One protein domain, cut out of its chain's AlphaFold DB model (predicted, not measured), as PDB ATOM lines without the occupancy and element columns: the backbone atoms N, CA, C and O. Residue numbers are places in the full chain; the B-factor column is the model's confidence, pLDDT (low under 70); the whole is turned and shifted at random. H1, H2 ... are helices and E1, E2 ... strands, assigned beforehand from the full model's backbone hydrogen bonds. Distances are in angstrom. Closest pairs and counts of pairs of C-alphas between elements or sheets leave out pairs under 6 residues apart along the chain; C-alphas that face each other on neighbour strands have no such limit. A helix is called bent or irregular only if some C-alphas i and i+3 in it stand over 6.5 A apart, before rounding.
ATOM      1  N   ASP A 367      89.392  86.085  69.440       87.25
ATOM      2  CA  ASP A 367      89.131  85.756  70.842       87.25
ATOM      3  C   ASP A 367      90.432  85.735  71.656       87.25
ATOM      4  O   ASP A 367      90.477  86.264  72.772       87.25
ATOM      5  N   GLU A 368      91.521  85.200  71.088       87.81
ATOM      6  CA  GLU A 368      92.844  85.231  71.720       87.81
ATOM      7  C   GLU A 368      93.317  86.674  71.895       87.81
ATOM      8  O   GLU A 368      93.694  87.072  72.998       87.81
ATOM      9  N   VAL A 369      93.241  87.495  70.844       90.56
ATOM     10  CA  VAL A 369      93.641  88.908  70.924       90.56
ATOM     11  C   VAL A 369      92.842  89.637  71.999       90.56
ATOM     12  O   VAL A 369      93.429  90.356  72.808       90.56
ATOM     13  N   SER A 370      91.528  89.421  72.058       90.38
ATOM     14  CA  SER A 370      90.656  90.025  73.070       90.38
ATOM     15  C   SER A 370      91.035  89.594  74.491       90.38
ATOM     16  O   SER A 370      91.056  90.423  75.408       90.38
ATOM     17  N   LEU A 371      91.404  88.324  74.682       93.25
ATOM     18  CA  LEU A 371      91.884  87.804  75.961       93.25
ATOM     19  C   LEU A 371      93.209  88.454  76.379       93.25
ATOM     20  O   LEU A 371      93.347  88.865  77.533       93.25
ATOM     21  N   VAL A 372      94.164  88.590  75.454       93.44
ATOM     22  CA  VAL A 372      95.462  89.230  75.730       93.44
ATOM     23  C   VAL A 372      95.295  90.718  76.025       93.44
ATOM     24  O   VAL A 372      95.907  91.220  76.967       93.44
ATOM     25  N   VAL A 373      94.455  91.418  75.259       93.69
ATOM     26  CA  VAL A 373      94.124  92.835  75.478       93.69
ATOM     27  C   VAL A 373      93.554  93.031  76.875       93.69
ATOM     28  O   VAL A 373      94.050  93.878  77.613       93.69
ATOM     29  N   ARG A 374      92.577  92.211  77.272       92.56
ATOM     30  CA  ARG A 374      91.994  92.274  78.612       92.56
ATOM     31  C   ARG A 374      93.030  91.980  79.699       92.56
ATOM     32  O   ARG A 374      93.184  92.774  80.616       92.56
ATOM     33  N   HIS A 375      93.791  90.893  79.575       94.56
ATOM     34  CA  HIS A 375      94.795  90.502  80.575       94.56
ATOM     35  C   HIS A 375      95.887  91.563  80.761       94.56
ATOM     36  O   HIS A 375      96.204  91.957  81.884       94.56
ATOM     37  N   LEU A 376      96.463  92.054  79.661       94.25
ATOM     38  CA  LEU A 376      97.479  93.104  79.717       94.25
ATOM     39  C   LEU A 376      96.889  94.469  80.088       94.25
ATOM     40  O   LEU A 376      97.640  95.299  80.592       94.25
ATOM     41  N   GLY A 377      95.597  94.707  79.852       89.94
ATOM     42  CA  GLY A 377      94.880  95.943  80.168       89.94
ATOM     43  C   GLY A 377      94.456  96.068  81.632       89.94
ATOM     44  O   GLY A 377      94.644  97.133  82.217       89.94
ATOM     45  N   ASP A 378      93.955  94.987  82.233       86.88
ATOM     46  CA  ASP A 378      93.391  94.978  83.593       86.88
ATOM     47  C   ASP A 378      94.476  95.158  84.672       86.88
ATOM     48  O   ASP A 378      94.214  95.689  85.751       86.88
ATOM     49  N   GLY A 379      95.719  94.753  84.388       82.62
ATOM     50  CA  GLY A 379      96.820  94.861  85.351       82.62
ATOM     51  C   GLY A 379      96.856  93.731  86.386       82.62
ATOM     52  O   GLY A 379      97.721  93.725  87.268       82.62
ATOM     53  N   ASP A 380      95.949  92.759  86.283       80.88
ATOM     54  CA  ASP A 380      95.894  91.618  87.187       80.88
ATOM     55  C   ASP A 380      97.190  90.797  87.119       80.88
ATOM     56  O   ASP A 380      97.703  90.434  86.059       80.88
ATOM     57  N   GLY A 381      97.762  90.521  88.292       81.75
ATOM     58  CA  GLY A 381      99.045  89.827  88.393       81.75
ATOM     59  C   GLY A 381     100.263  90.678  88.017       81.75
ATOM     60  O   GLY A 381     101.344  90.114  87.836       81.75
ATOM     61  N   ALA A 382     100.135  92.009  87.925       91.19
ATOM     62  CA  ALA A 382     101.275  92.882  87.670       91.19
ATOM     63  C   ALA A 382     102.369  92.729  88.743       91.19
ATOM     64  O   ALA A 382     102.139  92.830  89.953       91.19
ATOM     65  N   VAL A 383     103.597  92.510  88.286       93.25
ATOM     66  CA  VAL A 383     104.764  92.232  89.119       93.25
ATOM     67  C   VAL A 383     105.547  93.521  89.365       93.25
ATOM     68  O   VAL A 383     105.761  94.331  88.461       93.25
ATOM     69  N   ALA A 384     105.995  93.725  90.604       93.25
ATOM     70  CA  ALA A 384     106.871  94.841  90.941       93.25
ATOM     71  C   ALA A 384     108.295  94.630  90.391       93.25
ATOM     72  O   ALA A 384     108.785  93.501  90.420       93.25
ATOM     73  N   PRO A 385     109.010  95.694  89.980       90.81
ATOM     74  CA  PRO A 385     110.402  95.617  89.518       90.81
ATOM     75  C   PRO A 385     111.405  94.983  90.499       90.81
ATOM     76  O   PRO A 385     112.507  94.608  90.099       90.81
ATOM     77  N   ASP A 386     111.033  94.839  91.772       88.12
ATOM     78  CA  ASP A 386     111.839  94.170  92.801       88.12
ATOM     79  C   ASP A 386     111.534  92.663  92.929       88.12
ATOM     80  O   ASP A 386     112.205  91.966  93.684       88.12
ATOM     81  N   ARG A 387     110.533  92.152  92.197       90.44
ATOM     82  CA  ARG A 387     110.071  90.749  92.210       90.44
ATOM     83  C   ARG A 387     110.053  90.111  90.813       90.44
ATOM     84  O   ARG A 387     109.228  89.247  90.519       90.44
ATOM     85  N   LEU A 388     110.930  90.570  89.915       88.88
ATOM     86  CA  LEU A 388     110.986  90.108  88.517       88.88
ATOM     87  C   LEU A 388     111.408  88.634  88.371       88.88
ATOM     88  O   LEU A 388     111.217  88.042  87.310       88.88
ATOM     89  N   ASP A 389     111.911  88.015  89.437       88.81
ATOM     90  CA  ASP A 389     112.128  86.571  89.557       88.81
ATOM     91  C   ASP A 389     110.832  85.751  89.416       88.81
ATOM     92  O   ASP A 389     110.891  84.566  89.089       88.81
ATOM     93  N   ALA A 390     109.659  86.372  89.574       86.62
ATOM     94  CA  ALA A 390     108.365  85.744  89.304       86.62
ATOM     95  C   ALA A 390     108.016  85.651  87.802       86.62
ATOM     96  O   ALA A 390     107.142  84.873  87.422       86.62
ATOM     97  N   ILE A 391     108.677  86.425  86.933       88.62
ATOM     98  CA  ILE A 391     108.402  86.442  85.485       88.62
ATOM     99  C   ILE A 391     109.076  85.251  84.826       88.62
ATOM    100  O   ILE A 391     110.242  85.006  85.089       88.62
ATOM    101  N   GLN A 392     108.412  84.531  83.931       86.19
ATOM    102  CA  GLN A 392     109.014  83.379  83.256       86.19
ATOM    103  C   GLN A 392     110.119  83.793  82.258       86.19
ATOM    104  O   GLN A 392     110.007  84.810  81.571       86.19
ATOM    105  N   GLU A 393     111.183  82.991  82.133       89.69
ATOM    106  CA  GLU A 393     112.239  83.184  81.120       89.69
ATOM    107  C   GLU A 393     111.837  82.590  79.767       89.69
ATOM    108  O   GLU A 393     112.497  81.719  79.206       89.69
ATOM    109  N   VAL A 394     110.717  83.075  79.245       90.75
ATOM    110  CA  VAL A 394     110.116  82.611  77.994       90.75
ATOM    111  C   VAL A 394     109.813  83.798  77.074       90.75
ATOM    112  O   VAL A 394     109.798  84.944  77.541       90.75
ATOM    113  N   PRO A 395     109.608  83.557  75.770       92.94
ATOM    114  CA  PRO A 395     109.104  84.562  74.840       92.94
ATOM    115  C   PRO A 395     107.687  85.014  75.186       92.94
ATOM    116  O   PRO A 395     106.941  84.317  75.879       92.94
ATOM    117  N   GLY A 396     107.301  86.166  74.652       93.75
ATOM    118  CA  GLY A 396     105.929  86.649  74.741       93.75
ATOM    119  C   GLY A 396     105.814  88.157  74.707       93.75
ATOM    120  O   GLY A 396     106.719  88.855  74.241       93.75
ATOM    121  N   LEU A 397     104.685  88.648  75.210       94.88
ATOM    122  CA  LEU A 397     104.368  90.068  75.316       94.88
ATOM    123  C   LEU A 397     104.469  90.529  76.771       94.88
ATOM    124  O   LEU A 397     104.319  89.746  77.711       94.88
ATOM    125  N   PHE A 398     104.683  91.822  76.969       94.62
ATOM    126  CA  PHE A 398     104.577  92.458  78.276       94.62
ATOM    127  C   PHE A 398     103.940  93.837  78.162       94.62
ATOM    128  O   PHE A 398     104.007  94.482  77.117       94.62
ATOM    129  N   ALA A 399     103.381  94.300  79.272       95.88
ATOM    130  CA  ALA A 399     102.852  95.639  79.441       95.88
ATOM    131  C   ALA A 399     103.444  96.275  80.701       95.88
ATOM    132  O   ALA A 399     103.335  95.714  81.794       95.88
ATOM    133  N   TRP A 400     104.048  97.455  80.566       96.62
ATOM    134  CA  TRP A 400     104.324  98.328  81.701       96.62
ATOM    135  C   TRP A 400     103.064  99.088  82.071       96.62
ATOM    136  O   TRP A 400     102.531  99.841  81.260       96.62
ATOM    137  N   HIS A 401     102.643  98.922  83.313       95.75
ATOM    138  CA  HIS A 401     101.607  99.700  83.969       95.75
ATOM    139  C   HIS A 401     102.233 100.792  84.813       95.75
ATOM    140  O   HIS A 401     103.245 100.546  85.469       95.75
ATOM    141  N   VAL A 402     101.623 101.970  84.822       94.56
ATOM    142  CA  VAL A 402     101.997 103.084  85.695       94.56
ATOM    143  C   VAL A 402     100.902 103.334  86.729       94.56
ATOM    144  O   VAL A 402      99.712 103.274  86.414       94.56
ATOM    145  N   ASP A 403     101.298 103.608  87.969       90.62
ATOM    146  CA  ASP A 403     100.368 104.034  89.014       90.62
ATOM    147  C   ASP A 403      99.879 105.485  88.814       90.62
ATOM    148  O   ASP A 403     100.306 106.209  87.911       90.62
ATOM    149  N   ALA A 404      98.947 105.925  89.662       82.88
ATOM    150  CA  ALA A 404      98.355 107.257  89.554       82.88
ATOM    151  C   ALA A 404      99.368 108.396  89.767       82.88
ATOM    152  O   ALA A 404      99.266 109.431  89.107       82.88
ATOM    153  N   ASP A 405     100.345 108.225  90.662       87.44
ATOM    154  CA  ASP A 405     101.357 109.249  90.948       87.44
ATOM    155  C   ASP A 405     102.343 109.394  89.776       87.44
ATOM    156  O   ASP A 405     102.668 110.507  89.345       87.44
ATOM    157  N   GLY A 406     102.783 108.271  89.210       91.19
ATOM    158  CA  GLY A 406     103.646 108.232  88.039       91.19
ATOM    159  C   GLY A 406     102.944 108.791  86.805       91.19
ATOM    160  O   GLY A 406     103.520 109.617  86.092       91.19
ATOM    161  N   ALA A 407     101.678 108.422  86.586       86.94
ATOM    162  CA  ALA A 407     100.864 108.954  85.499       86.94
ATOM    163  C   ALA A 407     100.717 110.477  85.594       86.94
ATOM    164  O   ALA A 407     100.905 111.170  84.594       86.94
ATOM    165  N   ARG A 408     100.469 111.014  86.797       84.12
ATOM    166  CA  ARG A 408     100.425 112.465  87.044       84.12
ATOM    167  C   ARG A 408     101.724 113.156  86.649       84.12
ATOM    168  O   ARG A 408     101.694 114.177  85.962       84.12
ATOM    169  N   MET A 409     102.871 112.603  87.043       90.25
ATOM    170  CA  MET A 409     104.171 113.173  86.685       90.25
ATOM    171  C   MET A 409     104.400 113.166  85.167       90.25
ATOM    172  O   MET A 409     104.806 114.186  84.608       90.25
ATOM    173  N   LEU A 410     104.081 112.057  84.491       89.62
ATOM    174  CA  LEU A 410     104.179 111.947  83.033       89.62
ATOM    175  C   LEU A 410     103.253 112.932  82.323       89.62
ATOM    176  O   LEU A 410     103.678 113.585  81.377       89.62
ATOM    177  N   ASN A 411     102.015 113.066  82.791       83.81
ATOM    178  CA  ASN A 411     101.020 113.977  82.241       83.81
ATOM    179  C   ASN A 411     101.497 115.435  82.321       83.81
ATOM    180  O   ASN A 411     101.473 116.132  81.309       83.81
ATOM    181  N   ARG A 412     102.062 115.865  83.461       83.00
ATOM    182  CA  ARG A 412     102.653 117.210  83.611       83.00
ATOM    183  C   ARG A 412     103.840 117.452  82.681       83.00
ATOM    184  O   ARG A 412     103.959 118.532  82.120       83.00
ATOM    185  N   SER A 413     104.716 116.468  82.496       88.12
ATOM    186  CA  SER A 413     105.873 116.636  81.607       88.12
ATOM    187  C   SER A 413     105.493 116.594  80.124       88.12
ATOM    188  O   SER A 413     105.979 117.385  79.309       88.12
ATOM    189  N   LEU A 414     104.615 115.662  79.751       84.88
ATOM    190  CA  LEU A 414     104.154 115.493  78.375       84.88
ATOM    191  C   LEU A 414     103.171 116.584  77.975       84.88
ATOM    192  O   LEU A 414     103.138 116.944  76.801       84.88
ATOM    193  N   MET A 415     102.427 117.142  78.929       80.62
ATOM    194  CA  MET A 415     101.313 118.069  78.703       80.62
ATOM    195  C   MET A 415     100.157 117.407  77.939       80.62
ATOM    196  O   MET A 415      99.355 118.061  77.279       80.62
ATOM    197  N   LEU A 416     100.099 116.080  77.995       80.19
ATOM    198  CA  LEU A 416      99.160 115.238  77.269       80.19
ATOM    199  C   LEU A 416      98.490 114.276  78.243       80.19
ATOM    200  O   LEU A 416      99.113 113.895  79.236       80.19
ATOM    201  N   PRO A 417      97.249 113.844  77.955       72.38
ATOM    202  CA  PRO A 417      96.534 112.942  78.837       72.38
ATOM    203  C   PRO A 417      97.286 111.621  78.990       72.38
ATOM    204  O   PRO A 417      97.412 110.847  78.043       72.38
ATOM    205  N   VAL A 418      97.752 111.370  80.211       82.06
ATOM    206  CA  VAL A 418      98.296 110.086  80.649       82.06
ATOM    207  C   VAL A 418      97.586 109.717  81.944       82.06
ATOM    208  O   VAL A 418      97.633 110.474  82.916       82.06
ATOM    209  N   GLY A 419      96.873 108.592  81.915       78.69
ATOM    210  CA  GLY A 419      96.205 108.001  83.073       78.69
ATOM    211  C   GLY A 419      97.030 106.868  83.679       78.69
ATOM    212  O   GLY A 419      98.017 106.428  83.088       78.69
ATOM    213  N   ALA A 420      96.617 106.405  84.859       84.69
ATOM    214  CA  ALA A 420      97.117 105.149  85.411       84.69
ATOM    215  C   ALA A 420      96.708 103.969  84.513       84.69
ATOM    216  O   ALA A 420      95.683 104.039  83.832       84.69
ATOM    217  N   GLY A 421      97.494 102.893  84.531       89.56
ATOM    218  CA  GLY A 421      97.286 101.709  83.694       89.56
ATOM    219  C   GLY A 421      98.380 101.539  82.644       89.56
ATOM    220  O   GLY A 421      99.532 101.918  82.875       89.56
ATOM    221  N   VAL A 422      98.041 100.948  81.495       92.56
ATOM    222  CA  VAL A 422      99.020 100.566  80.466       92.56
ATOM    223  C   VAL A 422      99.729 101.790  79.883       92.56
ATOM    224  O   VAL A 422      99.129 102.636  79.224       92.56
ATOM    225  N   LEU A 423     101.043 101.848  80.076       91.06
ATOM    226  CA  LEU A 423     101.921 102.900  79.577       91.06
ATOM    227  C   LEU A 423     102.632 102.489  78.282       91.06
ATOM    228  O   LEU A 423     102.815 103.311  77.379       91.06
ATOM    229  N   HIS A 424     103.068 101.231  78.212       92.88
ATOM    230  CA  HIS A 424     103.821 100.686  77.086       92.88
ATOM    231  C   HIS A 424     103.634  99.175  76.979       92.88
ATOM    232  O   HIS A 424     103.698  98.483  77.991       92.88
ATOM    233  N   VAL A 425     103.483  98.666  75.761       93.12
ATOM    234  CA  VAL A 425     103.452  97.236  75.439       93.12
ATOM    235  C   VAL A 425     104.648  96.893  74.558       93.12
ATOM    236  O   VAL A 425     104.983  97.635  73.638       93.12
ATOM    237  N   GLY A 426     105.291  95.763  74.807       90.94
ATOM    238  CA  GLY A 426     106.365  95.263  73.955       90.94
ATOM    239  C   GLY A 426     106.387  93.744  73.911       90.94
ATOM    240  O   GLY A 426     105.541  93.078  74.509       90.94
ATOM    241  N   HIS A 427     107.373  93.195  73.211       92.56
ATOM    242  CA  HIS A 427     107.566  91.754  73.093       92.56
ATOM    243  C   HIS A 427     109.035  91.352  73.230       92.56
ATOM    244  O   HIS A 427     109.930  92.191  73.120       92.56
ATOM    245  N   ALA A 428     109.266  90.062  73.469       90.06
ATOM    246  CA  ALA A 428     110.581  89.434  73.437       90.06
ATOM    247  C   ALA A 428     110.506  88.035  72.816       90.06
ATOM    248  O   ALA A 428     109.538  87.299  73.027       90.06
ATOM    249  N   GLY A 429     111.575  87.634  72.132       86.50
ATOM    250  CA  GLY A 429     111.745  86.290  71.588       86.50
ATOM    251  C   GLY A 429     110.907  85.976  70.350       86.50
ATOM    252  O   GLY A 429     110.760  84.787  70.048       86.50
ATOM    253  N   ALA A 430     110.405  87.000  69.649       83.38
ATOM    254  CA  ALA A 430     109.713  86.847  68.374       83.38
ATOM    255  C   ALA A 430     110.655  86.285  67.299       83.38
ATOM    256  O   ALA A 430     111.841  86.637  67.230       83.38
ATOM    257  N   LEU A 431     110.115  85.413  66.450       77.94
ATOM    258  CA  LEU A 431     110.782  84.967  65.233       77.94
ATOM    259  C   LEU A 431     110.377  85.883  64.072       77.94
ATOM    260  O   LEU A 431     109.242  86.336  63.973       77.94
ATOM    261  N   GLY A 432     111.333  86.199  63.203       63.09
ATOM    262  CA  GLY A 432     111.132  87.086  62.062       63.09
ATOM    263  C   GLY A 432     112.339  87.070  61.127       63.09
ATOM    264  O   GLY A 432     113.275  86.294  61.320       63.09
ATOM    265  N   ARG A 433     112.355  87.958  60.120       53.09
ATOM    266  CA  ARG A 433     113.490  88.083  59.176       53.09
ATOM    267  C   ARG A 433     114.814  88.382  59.890       53.09
ATOM    268  O   ARG A 433     115.876  87.992  59.411       53.09
ATOM    269  N   TRP A 434     114.722  89.057  61.030       51.19
ATOM    270  CA  TRP A 434     115.794  89.244  61.994       51.19
ATOM    271  C   TRP A 434     115.227  88.853  63.362       51.19
ATOM    272  O   TRP A 434     114.303  89.527  63.815       51.19
ATOM    273  N   PRO A 435     115.688  87.757  63.984       59.50
ATOM    274  CA  PRO A 435     115.178  87.343  65.287       59.50
ATOM    275  C   PRO A 435     115.474  88.401  66.353       59.50
ATOM    276  O   PRO A 435     116.500  89.086  66.282       59.50
ATOM    277  N   ASP A 436     114.592  88.508  67.352       62.31
ATOM    278  CA  ASP A 436     114.816  89.405  68.487       62.31
ATOM    279  C   ASP A 436     116.171  89.094  69.137       62.31
ATOM    280  O   ASP A 436     116.458  87.947  69.488       62.31
ATOM    281  N   ALA A 437     116.983  90.132  69.362       69.62
ATOM    282  CA  ALA A 437     118.255  90.005  70.081       69.62
ATOM    283  C   ALA A 437     118.059  89.563  71.544       69.62
ATOM    284  O   ALA A 437     118.989  89.079  72.184       69.62
ATOM    285  N   VAL A 438     116.844  89.738  72.075       75.56
ATOM    286  CA  VAL A 438     116.450  89.314  73.415       75.56
ATOM    287  C   VAL A 438     115.405  88.212  73.307       75.56
ATOM    288  O   VAL A 438     114.311  88.423  72.792       75.56
ATOM    289  N   HIS A 439     115.736  87.034  73.832       81.12
ATOM    290  CA  HIS A 439     114.922  85.832  73.648       81.12
ATOM    291  C   HIS A 439     113.882  85.576  74.746       81.12
ATOM    292  O   HIS A 439     113.060  84.675  74.575       81.12
ATOM    293  N   SER A 440     113.914  86.322  75.856       88.50
ATOM    294  CA  SER A 440     112.994  86.133  76.982       88.50
ATOM    295  C   SER A 440     112.495  87.449  77.574       88.50
ATOM    296  O   SER A 440     113.208  88.457  77.612       88.50
ATOM    297  N   LEU A 441     111.261  87.417  78.078       89.94
ATOM    298  CA  LEU A 441     110.595  88.550  78.719       89.94
ATOM    299  C   LEU A 441     111.375  89.070  79.926       89.94
ATOM    300  O   LEU A 441     111.630  90.271  80.028       89.94
ATOM    301  N   ARG A 442     111.797  88.170  80.826       90.88
ATOM    302  CA  ARG A 442     112.534  88.553  82.038       90.88
ATOM    303  C   ARG A 442     113.825  89.301  81.701       90.88
ATOM    304  O   ARG A 442     114.075  90.344  82.299       90.88
ATOM    305  N   HIS A 443     114.614  88.815  80.737       87.06
ATOM    306  CA  HIS A 443     115.864  89.474  80.353       87.06
ATOM    307  C   HIS A 443     115.616  90.879  79.784       87.06
ATOM    308  O   HIS A 443     116.281  91.836  80.184       87.06
ATOM    309  N   LEU A 444     114.610  91.032  78.913       88.50
ATOM    310  CA  LEU A 444     114.253  92.333  78.340       88.50
ATOM    311  C   LEU A 444     113.855  93.339  79.428       88.50
ATOM    312  O   LEU A 444     114.398  94.443  79.507       88.50
ATOM    313  N   VAL A 445     112.915  92.952  80.283       89.81
ATOM    314  CA  VAL A 445     112.361  93.819  81.327       89.81
ATOM    315  C   VAL A 445     113.437  94.179  82.354       89.81
ATOM    316  O   VAL A 445     113.624  95.351  82.684       89.81
ATOM    317  N   GLN A 446     114.180  93.185  82.841       91.00
ATOM    318  CA  GLN A 446     115.134  93.375  83.927       91.00
ATOM    319  C   GLN A 446     116.433  94.042  83.467       91.00
ATOM    320  O   GLN A 446     116.882  95.012  84.081       91.00
ATOM    321  N   ASP A 447     117.067  93.515  82.423       85.38
ATOM    322  CA  ASP A 447     118.453  93.861  82.108       85.38
ATOM    323  C   ASP A 447     118.541  94.938  81.024       85.38
ATOM    324  O   ASP A 447     119.446  95.772  81.066       85.38
ATOM    325  N   VAL A 448     117.572  94.994  80.104       85.94
ATOM    326  CA  VAL A 448     117.544  96.003  79.031       85.94
ATOM    327  C   VAL A 448     116.757  97.249  79.436       85.94
ATOM    328  O   VAL A 448     117.234  98.364  79.230       85.94
ATOM    329  N   GLN A 449     115.565  97.099  80.016       89.25
ATOM    330  CA  GLN A 449     114.702  98.247  80.317       89.25
ATOM    331  C   GLN A 449     114.937  98.833  81.710       89.25
ATOM    332  O   GLN A 449     115.018 100.055  81.847       89.25
ATOM    333  N   LEU A 450     115.071  97.996  82.743       89.56
ATOM    334  CA  LEU A 450     115.236  98.480  84.115       89.56
ATOM    335  C   LEU A 450     116.693  98.832  84.451       89.56
ATOM    336  O   LEU A 450     116.944  99.921  84.965       89.56
ATOM    337  N   LYS A 451     117.648  97.937  84.159       85.75
ATOM    338  CA  LYS A 451     119.089  98.134  84.440       85.75
ATOM    339  C   LYS A 451     119.892  98.673  83.252       85.75
ATOM    340  O   LYS A 451     121.056  99.034  83.419       85.75
ATOM    341  N   GLY A 452     119.307  98.670  82.058       84.69
ATOM    342  CA  GLY A 452     120.006  99.053  80.840       84.69
ATOM    343  C   GLY A 452     120.203 100.560  80.711       84.69
ATOM    344  O   GLY A 452     119.764 101.359  81.539       84.69
ATOM    345  N   ARG A 453     120.876 100.955  79.632       83.31
ATOM    346  CA  ARG A 453     121.050 102.368  79.276       83.31
ATOM    347  C   ARG A 453     119.843 102.856  78.488       83.31
ATOM    348  O   ARG A 453     119.201 102.076  77.789       83.31
ATOM    349  N   SER A 454     119.577 104.153  78.512       82.06
ATOM    350  CA  SER A 454     118.498 104.778  77.744       82.06
ATOM    351  C   SER A 454     118.617 104.482  76.250       82.06
ATOM    352  O   SER A 454     117.632 104.155  75.602       82.06
ATOM    353  N   ARG A 455     119.838 104.424  75.711       77.31
ATOM    354  CA  ARG A 455     120.077 104.012  74.316       77.31
ATOM    355  C   ARG A 455     119.750 102.543  74.004       77.31
ATOM    356  O   ARG A 455     119.811 102.156  72.850       77.31
ATOM    357  N   SER A 456     119.494 101.699  74.997       73.62
ATOM    358  CA  SER A 456     119.213 100.272  74.791       73.62
ATOM    359  C   SER A 456     117.717  99.984  74.648       73.62
ATOM    360  O   SER A 456     117.347  98.884  74.255       73.62
ATOM    361  N   SER A 457     116.850 100.956  74.949       80.62
ATOM    362  CA  SER A 457     115.399 100.801  74.861       80.62
ATOM    363  C   SER A 457     114.732 102.131  74.527       80.62
ATOM    364  O   SER A 457     114.869 103.100  75.270       80.62
ATOM    365  N   MET A 458     113.941 102.168  73.452       78.81
ATOM    366  CA  MET A 458     113.175 103.367  73.084       78.81
ATOM    367  C   MET A 458     112.183 103.783  74.176       78.81
ATOM    368  O   MET A 458     111.988 104.976  74.399       78.81
ATOM    369  N   PHE A 459     111.615 102.808  74.890       87.56
ATOM    370  CA  PHE A 459     110.770 103.047  76.057       87.56
ATOM    371  C   PHE A 459     111.546 103.745  77.178       87.56
ATOM    372  O   PHE A 459     111.134 104.812  77.636       87.56
ATOM    373  N   ARG A 460     112.709 103.199  77.567       89.38
ATOM    374  CA  ARG A 460     113.550 103.806  78.611       89.38
ATOM    375  C   ARG A 460     114.034 105.199  78.205       89.38
ATOM    376  O   ARG A 460     113.929 106.120  79.005       89.38
ATOM    377  N   ALA A 461     114.500 105.375  76.965       86.56
ATOM    378  CA  ALA A 461     114.869 106.687  76.437       86.56
ATOM    379  C   ALA A 461     113.700 107.675  76.500       86.56
ATOM    380  O   ALA A 461     113.883 108.812  76.928       86.56
ATOM    381  N   GLY A 462     112.502 107.244  76.093       88.88
ATOM    382  CA  GLY A 462     111.287 108.050  76.166       88.88
ATOM    383  C   GLY A 462     111.013 108.536  77.585       88.88
ATOM    384  O   GLY A 462     110.849 109.737  77.787       88.88
ATOM    385  N   LEU A 463     111.049 107.634  78.568       93.12
ATOM    386  CA  LEU A 463     110.896 107.994  79.978       93.12
ATOM    387  C   LEU A 463     111.997 108.935  80.470       93.12
ATOM    388  O   LEU A 463     111.683 109.937  81.105       93.12
ATOM    389  N   ALA A 464     113.262 108.657  80.148       92.44
ATOM    390  CA  ALA A 464     114.393 109.493  80.545       92.44
ATOM    391  C   ALA A 464     114.230 110.939  80.060       92.44
ATOM    392  O   ALA A 464     114.452 111.875  80.819       92.44
ATOM    393  N   ILE A 465     113.796 111.119  78.812       91.19
ATOM    394  CA  ILE A 465     113.551 112.437  78.215       91.19
ATOM    395  C   ILE A 465     112.381 113.142  78.909       91.19
ATOM    396  O   ILE A 465     112.488 114.308  79.272       91.19
ATOM    397  N   VAL A 466     111.264 112.444  79.116       92.00
ATOM    398  CA  VAL A 466     110.060 113.032  79.730       92.00
ATOM    399  C   VAL A 466     110.293 113.406  81.195       92.00
ATOM    400  O   VAL A 466     109.780 114.418  81.676       92.00
ATOM    401  N   LEU A 467     111.054 112.591  81.921       95.38
ATOM    402  CA  LEU A 467     111.227 112.716  83.365       95.38
ATOM    403  C   LEU A 467     112.523 113.421  83.775       95.38
ATOM    404  O   LEU A 467     112.706 113.677  84.963       95.38
ATOM    405  N   SER A 468     113.386 113.803  82.829       94.00
ATOM    406  CA  SER A 468     114.670 114.435  83.151       94.00
ATOM    407  C   SER A 468     114.514 115.699  83.998       94.00
ATOM    408  O   SER A 468     115.187 115.828  85.019       94.00
ATOM    409  N   ALA A 469     113.605 116.602  83.624       91.75
ATOM    410  CA  ALA A 469     113.347 117.826  84.378       91.75
ATOM    411  C   ALA A 469     112.679 117.585  85.752       91.75
ATOM    412  O   ALA A 469     113.242 118.038  86.750       91.75
ATOM    413  N   PRO A 470     111.528 116.884  85.870       93.38
ATOM    414  CA  PRO A 470     110.859 116.708  87.167       93.38
ATOM    415  C   PRO A 470     111.659 115.867  88.170       93.38
ATOM    416  O   PRO A 470     111.463 116.027  89.371       93.38
ATOM    417  N   LEU A 471     112.553 114.991  87.703       95.69
ATOM    418  CA  LEU A 471     113.441 114.207  88.566       95.69
ATOM    419  C   LEU A 471     114.802 114.880  88.806       95.69
ATOM    420  O   LEU A 471     115.649 114.290  89.470       95.69
ATOM    421  N   ALA A 472     115.020 116.089  88.272       94.69
ATOM    422  CA  ALA A 472     116.293 116.809  88.335       94.69
ATOM    423  C   ALA A 472     117.500 115.951  87.892       94.69
ATOM    424  O   ALA A 472     118.577 116.006  88.488       94.69
ATOM    425  N   MET A 473     117.312 115.135  86.851       95.06
ATOM    426  CA  MET A 473     118.323 114.192  86.369       95.06
ATOM    427  C   MET A 473     119.505 114.925  85.736       95.06
ATOM    428  O   MET A 473     119.331 115.830  84.919       95.06
ATOM    429  N   SER A 474     120.712 114.462  86.049       92.44
ATOM    430  CA  SER A 474     121.970 114.996  85.512       92.44
ATOM    431  C   SER A 474     122.342 114.433  84.133       92.44
ATOM    432  O   SER A 474     123.146 115.015  83.407       92.44
ATOM    433  N   SER A 475     121.767 113.285  83.764       93.12
ATOM    434  CA  SER A 475     121.946 112.626  82.467       93.12
ATOM    435  C   SER A 475     120.744 111.738  82.124       93.12
ATOM    436  O   SER A 475     119.934 111.420  82.990       93.12
ATOM    437  N   LEU A 476     120.640 111.264  80.879       89.38
ATOM    438  CA  LEU A 476     119.585 110.314  80.486       89.38
ATOM    439  C   LEU A 476     119.742 108.919  81.120       89.38
ATOM    440  O   LEU A 476     118.806 108.128  81.062       89.38
ATOM    441  N   ASP A 477     120.898 108.606  81.706       92.06
ATOM    442  CA  ASP A 477     121.167 107.336  82.395       92.06
ATOM    443  C   ASP A 477     121.197 107.506  83.929       92.06
ATOM    444  O   ASP A 477     121.678 106.627  84.643       92.06
ATOM    445  N   ASP A 478     120.695 108.635  84.443       94.44
ATOM    446  CA  ASP A 478     120.689 108.944  85.874       94.44
ATOM    447  C   ASP A 478     119.929 107.866  86.688       94.44
ATOM    448  O   ASP A 478     118.821 107.467  86.297       94.44
ATOM    449  N   PRO A 479     120.487 107.373  87.815       94.88
ATOM    450  CA  PRO A 479     119.838 106.371  88.663       94.88
ATOM    451  C   PRO A 479     118.428 106.749  89.126       94.88
ATOM    452  O   PRO A 479     117.597 105.848  89.271       94.88
ATOM    453  N   ALA A 480     118.127 108.048  89.267       96.31
ATOM    454  CA  ALA A 480     116.809 108.537  89.672       96.31
ATOM    455  C   ALA A 480     115.675 108.035  88.761       96.31
ATOM    456  O   ALA A 480     114.567 107.777  89.233       96.31
ATOM    457  N   LEU A 481     115.951 107.818  87.467       96.00
ATOM    458  CA  LEU A 481     114.982 107.222  86.544       96.00
ATOM    459  C   LEU A 481     114.628 105.789  86.948       96.00
ATOM    460  O   LEU A 481     113.463 105.402  86.933       96.00
ATOM    461  N   THR A 482     115.633 104.994  87.311       95.19
ATOM    462  CA  THR A 482     115.424 103.601  87.721       95.19
ATOM    463  C   THR A 482     114.645 103.541  89.028       95.19
ATOM    464  O   THR A 482     113.734 102.725  89.152       95.19
ATOM    465  N   ASP A 483     114.948 104.429  89.975       96.38
ATOM    466  CA  ASP A 483     114.217 104.531  91.241       96.38
ATOM    467  C   ASP A 483     112.753 104.923  91.017       96.38
ATOM    468  O   ASP A 483     111.848 104.330  91.612       96.38
ATOM    469  N   TRP A 484     112.501 105.860  90.098       97.00
ATOM    470  CA  TRP A 484     111.147 106.215  89.680       97.00
ATOM    471  C   TRP A 484     110.423 105.025  89.035       97.00
ATOM    472  O   TRP A 484     109.295 104.715  89.422       97.00
ATOM    473  N   MET A 485     111.079 104.298  88.120       96.56
ATOM    474  CA  MET A 485     110.506 103.104  87.485       96.56
ATOM    475  C   MET A 485     110.161 102.022  88.518       96.56
ATOM    476  O   MET A 485     109.080 101.443  88.451       96.56
ATOM    477  N   ARG A 486     111.034 101.767  89.505       96.19
ATOM    478  CA  ARG A 486     110.775 100.804  90.595       96.19
ATOM    479  C   ARG A 486     109.561 101.187  91.426       96.19
ATOM    480  O   ARG A 486     108.755 100.327  91.780       96.19
ATOM    481  N   ARG A 487     109.427 102.478  91.726       96.75
ATOM    482  CA  ARG A 487     108.327 102.995  92.537       96.75
ATOM    483  C   ARG A 487     106.998 102.895  91.791       96.75
ATOM    484  O   ARG A 487     106.074 102.269  92.312       96.75
ATOM    485  N   HIS A 488     106.952 103.422  90.570       96.69
ATOM    486  CA  HIS A 488     105.702 103.728  89.875       96.69
ATOM    487  C   HIS A 488     105.275 102.727  88.809       96.69
ATOM    488  O   HIS A 488     104.120 102.769  88.384       96.69
ATOM    489  N   LEU A 489     106.168 101.840  88.359       97.12
ATOM    490  CA  LEU A 489     105.843 100.887  87.304       97.12
ATOM    491  C   LEU A 489     105.628  99.475  87.832       97.12
ATOM    492  O   LEU A 489     106.299  99.024  88.762       97.12
ATOM    493  N   ARG A 490     104.713  98.750  87.198       96.62
ATOM    494  CA  ARG A 490     104.507  97.307  87.366       96.62
ATOM    495  C   ARG A 490     104.449  96.652  85.997       96.62
ATOM    496  O   ARG A 490     104.055  97.297  85.033       96.62
ATOM    497  N   VAL A 491     104.858  95.397  85.893       96.19
ATOM    498  CA  VAL A 491     104.886  94.685  84.609       96.19
ATOM    499  C   VAL A 491     103.914  93.517  84.617       96.19
ATOM    500  O   VAL A 491     103.940  92.688  85.522       96.19
ATOM    501  N   VAL A 492     103.070  93.444  83.595       95.81
ATOM    502  CA  VAL A 492     102.233  92.276  83.301       95.81
ATOM    503  C   VAL A 492     102.847  91.562  82.109       95.81
ATOM    504  O   VAL A 492     103.304  92.212  81.171       95.81
ATOM    505  N   THR A 493     102.878  90.234  82.131       94.94
ATOM    506  CA  THR A 493     103.438  89.434  81.037       94.94
ATOM    507  C   THR A 493     102.426  88.438  80.501       94.94
ATOM    508  O   THR A 493     101.673  87.848  81.276       94.94
ATOM    509  N   TRP A 494     102.481  88.208  79.194       94.31
ATOM    510  CA  TRP A 494     101.775  87.151  78.485       94.31
ATOM    511  C   TRP A 494     102.808  86.217  77.837       94.31
ATOM    512  O   TRP A 494     103.332  86.535  76.765       94.31
ATOM    513  N   PRO A 495     103.185  85.113  78.505       92.81
ATOM    514  CA  PRO A 495     104.125  84.149  77.948       92.81
ATOM    515  C   PRO A 495     103.478  83.351  76.810       92.81
ATOM    516  O   PRO A 495     102.346  82.896  76.944       92.81
ATOM    517  N   THR A 496     104.207  83.123  75.718       88.38
ATOM    518  CA  THR A 496     103.757  82.248  74.622       88.38
ATOM    519  C   THR A 496     104.900  81.395  74.083       88.38
ATOM    520  O   THR A 496     106.052  81.830  74.004       88.38
ATOM    521  N   ALA A 497     104.583  80.153  73.722       82.38
ATOM    522  CA  ALA A 497     105.509  79.256  73.036       82.38
ATOM    523  C   ALA A 497     105.556  79.526  71.523       82.38
ATOM    524  O   ALA A 497     106.524  79.153  70.857       82.38
ATOM    525  N   GLU A 498     104.525  80.177  70.985       84.75
ATOM    526  CA  GLU A 498     104.327  80.374  69.557       84.75
ATOM    527  C   GLU A 498     105.031  81.656  69.102       84.75
ATOM    528  O   GLU A 498     104.494  82.757  69.126       84.75
ATOM    529  N   ARG A 499     106.319  81.528  68.770       85.81
ATOM    530  CA  ARG A 499     107.192  82.688  68.531       85.81
ATOM    531  C   ARG A 499     106.931  83.413  67.210       85.81
ATOM    532  O   ARG A 499     107.284  84.587  67.106       85.81
ATOM    533  N   ASP A 500     106.350  82.729  66.227       84.88
ATOM    534  CA  ASP A 500     106.077  83.281  64.892       84.88
ATOM    535  C   ASP A 500     104.912  84.288  64.914       84.88
ATOM    536  O   ASP A 500     104.886  85.225  64.119       84.88
ATOM    537  N   SER A 501     103.974  84.143  65.858       85.81
ATOM    538  CA  SER A 501     102.776  84.985  65.980       85.81
ATOM    539  C   SER A 501     102.966  86.212  66.886       85.81
ATOM    540  O   SER A 501     102.151  87.135  66.856       85.81
ATOM    541  N   ILE A 502     104.071  86.287  67.644       89.81
ATOM    542  CA  ILE A 502     104.332  87.348  68.637       89.81
ATOM    543  C   ILE A 502     104.264  88.756  68.034       89.81
ATOM    544  O   ILE A 502     103.696  89.654  68.655       89.81
ATOM    545  N   HIS A 503     104.843  88.976  66.848       86.44
ATOM    546  CA  HIS A 503     104.882  90.311  66.243       86.44
ATOM    547  C   HIS A 503     103.482  90.788  65.833       86.44
ATOM    548  O   HIS A 503     103.080  91.904  66.169       86.44
ATOM    549  N   ALA A 504     102.726  89.910  65.168       87.25
ATOM    550  CA  ALA A 504     101.349  90.153  64.753       87.25
ATOM    551  C   ALA A 504     100.441  90.405  65.969       87.25
ATOM    552  O   ALA A 504      99.699  91.392  66.015       87.25
ATOM    553  N   LEU A 505     100.574  89.571  67.006       90.56
ATOM    554  CA  LEU A 505      99.821  89.696  68.249       90.56
ATOM    555  C   LEU A 505     100.139  91.019  68.952       90.56
ATOM    556  O   LEU A 505      99.224  91.754  69.316       90.56
ATOM    557  N   ALA A 506     101.422  91.376  69.085       90.62
ATOM    558  CA  ALA A 506     101.836  92.643  69.684       90.62
ATOM    559  C   ALA A 506     101.267  93.845  68.924       90.62
ATOM    560  O   ALA A 506     100.777  94.784  69.551       90.62
ATOM    561  N   HIS A 507     101.271  93.805  67.591       87.69
ATOM    562  CA  HIS A 507     100.705  94.873  66.775       87.69
ATOM    563  C   HIS A 507      99.197  95.044  67.013       87.69
ATOM    564  O   HIS A 507      98.738  96.165  67.245       87.69
ATOM    565  N   ARG A 508      98.428  93.945  67.029       89.56
ATOM    566  CA  ARG A 508      96.980  93.977  67.307       89.56
ATOM    567  C   ARG A 508      96.668  94.440  68.731       89.56
ATOM    568  O   ARG A 508      95.782  95.270  68.917       89.56
ATOM    569  N   VAL A 509      97.427  93.971  69.720       91.06
ATOM    570  CA  VAL A 509      97.278  94.374  71.128       91.06
ATOM    571  C   VAL A 509      97.599  95.858  71.320       91.06
ATOM    572  O   VAL A 509      96.850  96.560  71.995       91.06
ATOM    573  N   ILE A 510      98.675  96.368  70.710       88.88
ATOM    574  CA  ILE A 510      99.027  97.797  70.757       88.88
ATOM    575  C   ILE A 510      97.935  98.646  70.100       88.88
ATOM    576  O   ILE A 510      97.600  99.703  70.628       88.88
ATOM    577  N   ALA A 511      97.376  98.196  68.974       85.44
ATOM    578  CA  ALA A 511      96.290  98.901  68.300       85.44
ATOM    579  C   ALA A 511      95.004  98.941  69.144       85.44
ATOM    580  O   ALA A 511      94.312  99.950  69.127       85.44
ATOM    581  N   ALA A 512      94.703  97.876  69.892       85.81
ATOM    582  CA  ALA A 512      93.522  97.807  70.752       85.81
ATOM    583  C   ALA A 512      93.683  98.588  72.070       85.81
ATOM    584  O   ALA A 512      92.750  99.253  72.507       85.81
ATOM    585  N   LEU A 513      94.858  98.523  72.709       85.31
ATOM    586  CA  LEU A 513      95.119  99.204  73.987       85.31
ATOM    587  C   LEU A 513      95.507 100.683  73.824       85.31
ATOM    588  O   LEU A 513      95.397 101.451  74.778       85.31
ATOM    589  N   GLU A 514      96.014 101.070  72.649       84.31
ATOM    590  CA  GLU A 514      96.560 102.400  72.343       84.31
ATOM    591  C   GLU A 514      97.471 102.989  73.448       84.31
ATOM    592  O   GLU A 514      97.278 104.132  73.885       84.31
ATOM    593  N   PRO A 515      98.482 102.241  73.935       86.12
ATOM    594  CA  PRO A 515      99.304 102.693  75.048       86.12
ATOM    595  C   PRO A 515     100.114 103.944  74.669       86.12
ATOM    596  O   PRO A 515     100.722 104.002  73.592       86.12
ATOM    597  N   PRO A 516     100.187 104.951  75.559       81.50
ATOM    598  CA  PRO A 516     100.662 106.288  75.220       81.50
ATOM    599  C   PRO A 516     102.121 106.314  74.753       81.50
ATOM    600  O   PRO A 516     102.472 107.154  73.929       81.50
ATOM    601  N   LEU A 517     102.993 105.416  75.222       84.69
ATOM    602  CA  LEU A 517     104.411 105.427  74.837       84.69
ATOM    603  C   LEU A 517     104.769 104.466  73.690       84.69
ATOM    604  O   LEU A 517     105.931 104.430  73.282       84.69
ATOM    605  N   ASN A 518     103.808 103.753  73.089       84.12
ATOM    606  CA  ASN A 518     104.018 102.994  71.843       84.12
ATOM    607  C   ASN A 518     103.893 103.891  70.616       84.12
ATOM    608  O   ASN A 518     103.036 103.720  69.747       84.12
ATOM    609  N   VAL A 519     104.774 104.882  70.540       69.62
ATOM    610  CA  VAL A 519     104.635 105.945  69.551       69.62
ATOM    611  C   VAL A 519     104.917 105.512  68.124       69.62
ATOM    612  O   VAL A 519     104.531 106.260  67.238       69.62
ATOM    613  N   ASP A 520     105.525 104.351  67.868       58.50
ATOM    614  CA  ASP A 520     105.961 103.925  66.527       58.50
ATOM    615  C   ASP A 520     104.845 103.295  65.672       58.50
ATOM    616  O   ASP A 520     104.897 103.386  64.444       58.50
ATOM    617  N   HIS A 521     103.779 102.783  66.295       48.97
ATOM    618  CA  HIS A 521     102.707 102.041  65.608       48.97
ATOM    619  C   HIS A 521     101.444 102.869  65.322       48.97
ATOM    620  O   HIS A 521     100.612 102.481  64.508       48.97
ATOM    621  N   LEU A 522     101.314 104.047  65.936       45.19
ATOM    622  CA  LEU A 522     100.173 104.943  65.742       45.19
ATOM    623  C   LEU A 522     100.515 106.019  64.693       45.19
ATOM    624  O   LEU A 522     101.622 106.567  64.709       45.19
ATOM    625  N   ARG A 523      99.582 106.342  63.774       41.81
ATOM    626  CA  ARG A 523      99.704 107.486  62.831       41.81
ATOM    627  C   ARG A 523     100.237 108.701  63.588       41.81
ATOM    628  O   ARG A 523      99.801 108.882  64.713       41.81
ATOM    629  N   ALA A 524     101.139 109.500  62.993       50.97
ATOM    630  CA  ALA A 524     101.893 110.601  63.623       50.97
ATOM    631  C   ALA A 524     101.058 111.483  64.577       50.97
ATOM    632  O   ALA A 524     100.607 112.577  64.234       50.97
ATOM    633  N   GLY A 525     100.857 110.967  65.785       64.12
ATOM    634  CA  GLY A 525      99.905 111.487  66.742       64.12
ATOM    635  C   GLY A 525     100.525 112.611  67.538       64.12
ATOM    636  O   GLY A 525     101.733 112.866  67.489       64.12
ATOM    637  N   GLU A 526      99.688 113.290  68.306       74.06
ATOM    638  CA  GLU A 526     100.127 114.371  69.175       74.06
ATOM    639  C   GLU A 526     101.267 113.948  70.116       74.06
ATOM    640  O   GLU A 526     102.263 114.659  70.229       74.06
ATOM    641  N   MET A 527     101.198 112.730  70.664       78.19
ATOM    642  CA  MET A 527     102.236 112.164  71.525       78.19
ATOM    643  C   MET A 527     103.593 111.998  70.828       78.19
ATOM    644  O   MET A 527     104.624 112.392  71.371       78.19
ATOM    645  N   ARG A 528     103.617 111.474  69.593       76.88
ATOM    646  CA  ARG A 528     104.864 111.313  68.825       76.88
ATOM    647  C   ARG A 528     105.509 112.672  68.541       76.88
ATOM    648  O   ARG A 528     106.718 112.820  68.712       76.88
ATOM    649  N   ARG A 529     104.708 113.669  68.138       80.50
ATOM    650  CA  ARG A 529     105.186 115.046  67.914       80.50
ATOM    651  C   ARG A 529     105.762 115.643  69.193       80.50
ATOM    652  O   ARG A 529     106.851 116.211  69.154       80.50
ATOM    653  N   ARG A 530     105.089 115.424  70.322       83.81
ATOM    654  CA  ARG A 530     105.527 115.913  71.627       83.81
ATOM    655  C   ARG A 530     106.831 115.275  72.101       83.81
ATOM    656  O   ARG A 530     107.737 115.988  72.520       83.81
ATOM    657  N   LEU A 531     106.983 113.957  71.978       83.06
ATOM    658  CA  LEU A 531     108.254 113.294  72.289       83.06
ATOM    659  C   LEU A 531     109.384 113.771  71.369       83.06
ATOM    660  O   LEU A 531     110.514 113.931  71.825       83.06
ATOM    661  N   ALA A 532     109.102 114.026  70.088       81.62
ATOM    662  CA  ALA A 532     110.086 114.583  69.163       81.62
ATOM    663  C   ALA A 532     110.491 116.023  69.532       81.62
ATOM    664  O   ALA A 532     111.666 116.362  69.421       81.62
ATOM    665  N   GLU A 533     109.553 116.858  69.991       84.81
ATOM    666  CA  GLU A 533     109.845 118.182  70.561       84.81
ATOM    667  C   GLU A 533     110.757 118.083  71.782       84.81
ATOM    668  O   GLU A 533     111.812 118.710  71.795       84.81
ATOM    669  N   LEU A 534     110.397 117.255  72.766       85.31
ATOM    670  CA  LEU A 534     111.196 117.068  73.979       85.31
ATOM    671  C   LEU A 534     112.606 116.554  73.654       85.31
ATOM    672  O   LEU A 534     113.584 117.070  74.180       85.31
ATOM    673  N   ARG A 535     112.735 115.607  72.716       83.19
ATOM    674  CA  ARG A 535     114.040 115.109  72.243       83.19
ATOM    675  C   ARG A 535     114.942 116.218  71.709       83.19
ATOM    676  O   ARG A 535     116.132 116.190  71.995       83.19
ATOM    677  N   ARG A 536     114.397 117.192  70.972       83.38
ATOM    678  CA  ARG A 536     115.179 118.324  70.442       83.38
ATOM    679  C   ARG A 536     115.728 119.246  71.529       83.38
ATOM    680  O   ARG A 536     116.676 119.961  71.255       83.38
ATOM    681  N   HIS A 537     115.149 119.242  72.728       78.50
ATOM    682  CA  HIS A 537     115.674 120.006  73.863       78.50
ATOM    683  C   HIS A 537     116.806 119.282  74.610       78.50
ATOM    684  O   HIS A 537     117.523 119.917  75.376       78.50
ATOM    685  N   HIS A 538     116.950 117.969  74.401       70.00
ATOM    686  CA  HIS A 538     117.972 117.124  75.030       70.00
ATOM    687  C   HIS A 538     119.125 116.735  74.092       70.00
ATOM    688  O   HIS A 538     120.087 116.119  74.552       70.00
ATOM    689  N   ALA A 539     119.000 117.038  72.798       58.81
ATOM    690  CA  ALA A 539     120.053 116.912  71.794       58.81
ATOM    691  C   ALA A 539     120.845 118.217  71.721       58.81
ATOM    692  O   ALA A 539     122.087 118.126  71.597       58.81
TER     693      ALA A 539
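AT A GLANCE: This is residues 367 to 539 of the 539 residues of an uncharacterized protein of Actinomycetales bacterium (UniProt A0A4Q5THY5). A small, strongly twisted sheet of three strands makes the core, with H1 and H6 over one face and H3 over part of the opposite face. Past the end of the sheet where E1 ends and E3 begins, the crossing helices H2, H4, H5 and H7 form a second, looser cluster, with H7 farthest out. The 173 printed residues hold seven named helices and three named strands, in the order H1 E1 H2 E2 H3 H4 H5 E3 H6 H7; the sheet's order is E2 E1 E3, antiparallel throughout, and the class is mixed, helices and strands. The whole is compact, with a radius of gyration of the C-alphas of 15.3 A, and its C-alphas span 42 by 33 by 32 A.

IN THESE COORDINATES: H1, residues 367 to 378, begins at C-alpha 367 at (89.131, 85.756, 70.842) and is 16.3 A long. E1, residues 396 to 402, is 20.1 A long and begins at C-alpha 396 at (105.929, 86.649, 74.741). H2, residues 404 to 414, measures 15.0 A, and E2, residues 421 to 428, 20.8 A; E2 bends by 54 degrees at residue 424. H3, residues 441 to 450, measures 12.2 A; it is neither bent nor irregular, but only just: C-alphas 446 and 449 are 6.1 A apart. H4, residues 458 to 467, measures 14.0 A, and H5, residues 479 to 488, 14.4 A. E3, residues 489 to 495, follows at once and is 19.3 A long. H6, residues 502 to 513, is 15.9 A long. H7, residues 526 to 538, is 19.0 A long and ends at C-alpha 538 at (117.972, 117.124, 75.030).

HOW THE PARTS SIT: H1 is on the sheet at a height of 10.5 A, over E1, and runs along the strands, at 18 degrees to E1 on the local plane. E1 is the inner strand. E1 and E3 are antiparallel at 161 degrees, with N 399 and O 492 within hydrogen-bond range at 2.8 A. E2 and E1 are antiparallel at 155 degrees, with N 398 and O 426 at 2.9 A. H6 is on the same face as H1, at a height of 9.2 A, and runs along the strands, at 7 degrees to E2 on the local plane. H1 and H6 touch at a steep tilt of 59 degrees, the same way; their closest C-alphas, of Val 373 and Val 509, are 5.6 A apart. H3 is on the opposite face, at a height of 9.5 A, slantwise to the strands, at 37 degrees to E1 on the local plane. H4 is the hub, touching H2, H3, H5 and H7. H4 and H2 touch, about perpendicular at 84 degrees, the closest C-alphas being those of Ser 413 and Val 466, 5.8 A apart. H4 and H7 touch, with the closest C-alphas, of Ile 465 and Arg 535, 6.6 A apart. H4 and H5 only just touch, with 3 pairs of C-alphas within 8 A, the closest being those of Ala 464 and Leu 481, 6.4 A apart. H5 only grazes the sheet, with residues 482 to 488. H7 is not on the sheet. Every O i to N i+4 pair is within hydrogen-bond range in H1, H2, H4, H5 and H6, against 4 of 6 in H3 and 8 of 9 in H7.

THE WHOLE: The two C-alphas farthest apart, those of Asp 367 and Ser 474, are 46.4 A apart. The printed part has no cut, and residue 539 is the chain's last. The links H1 to E1, E2 to H3, H4 to H5 and H6 to H7 are long. The mean pLDDT of the printed part is 85.8; residues 432 to 437, 519 to 525 and 539 are under 70.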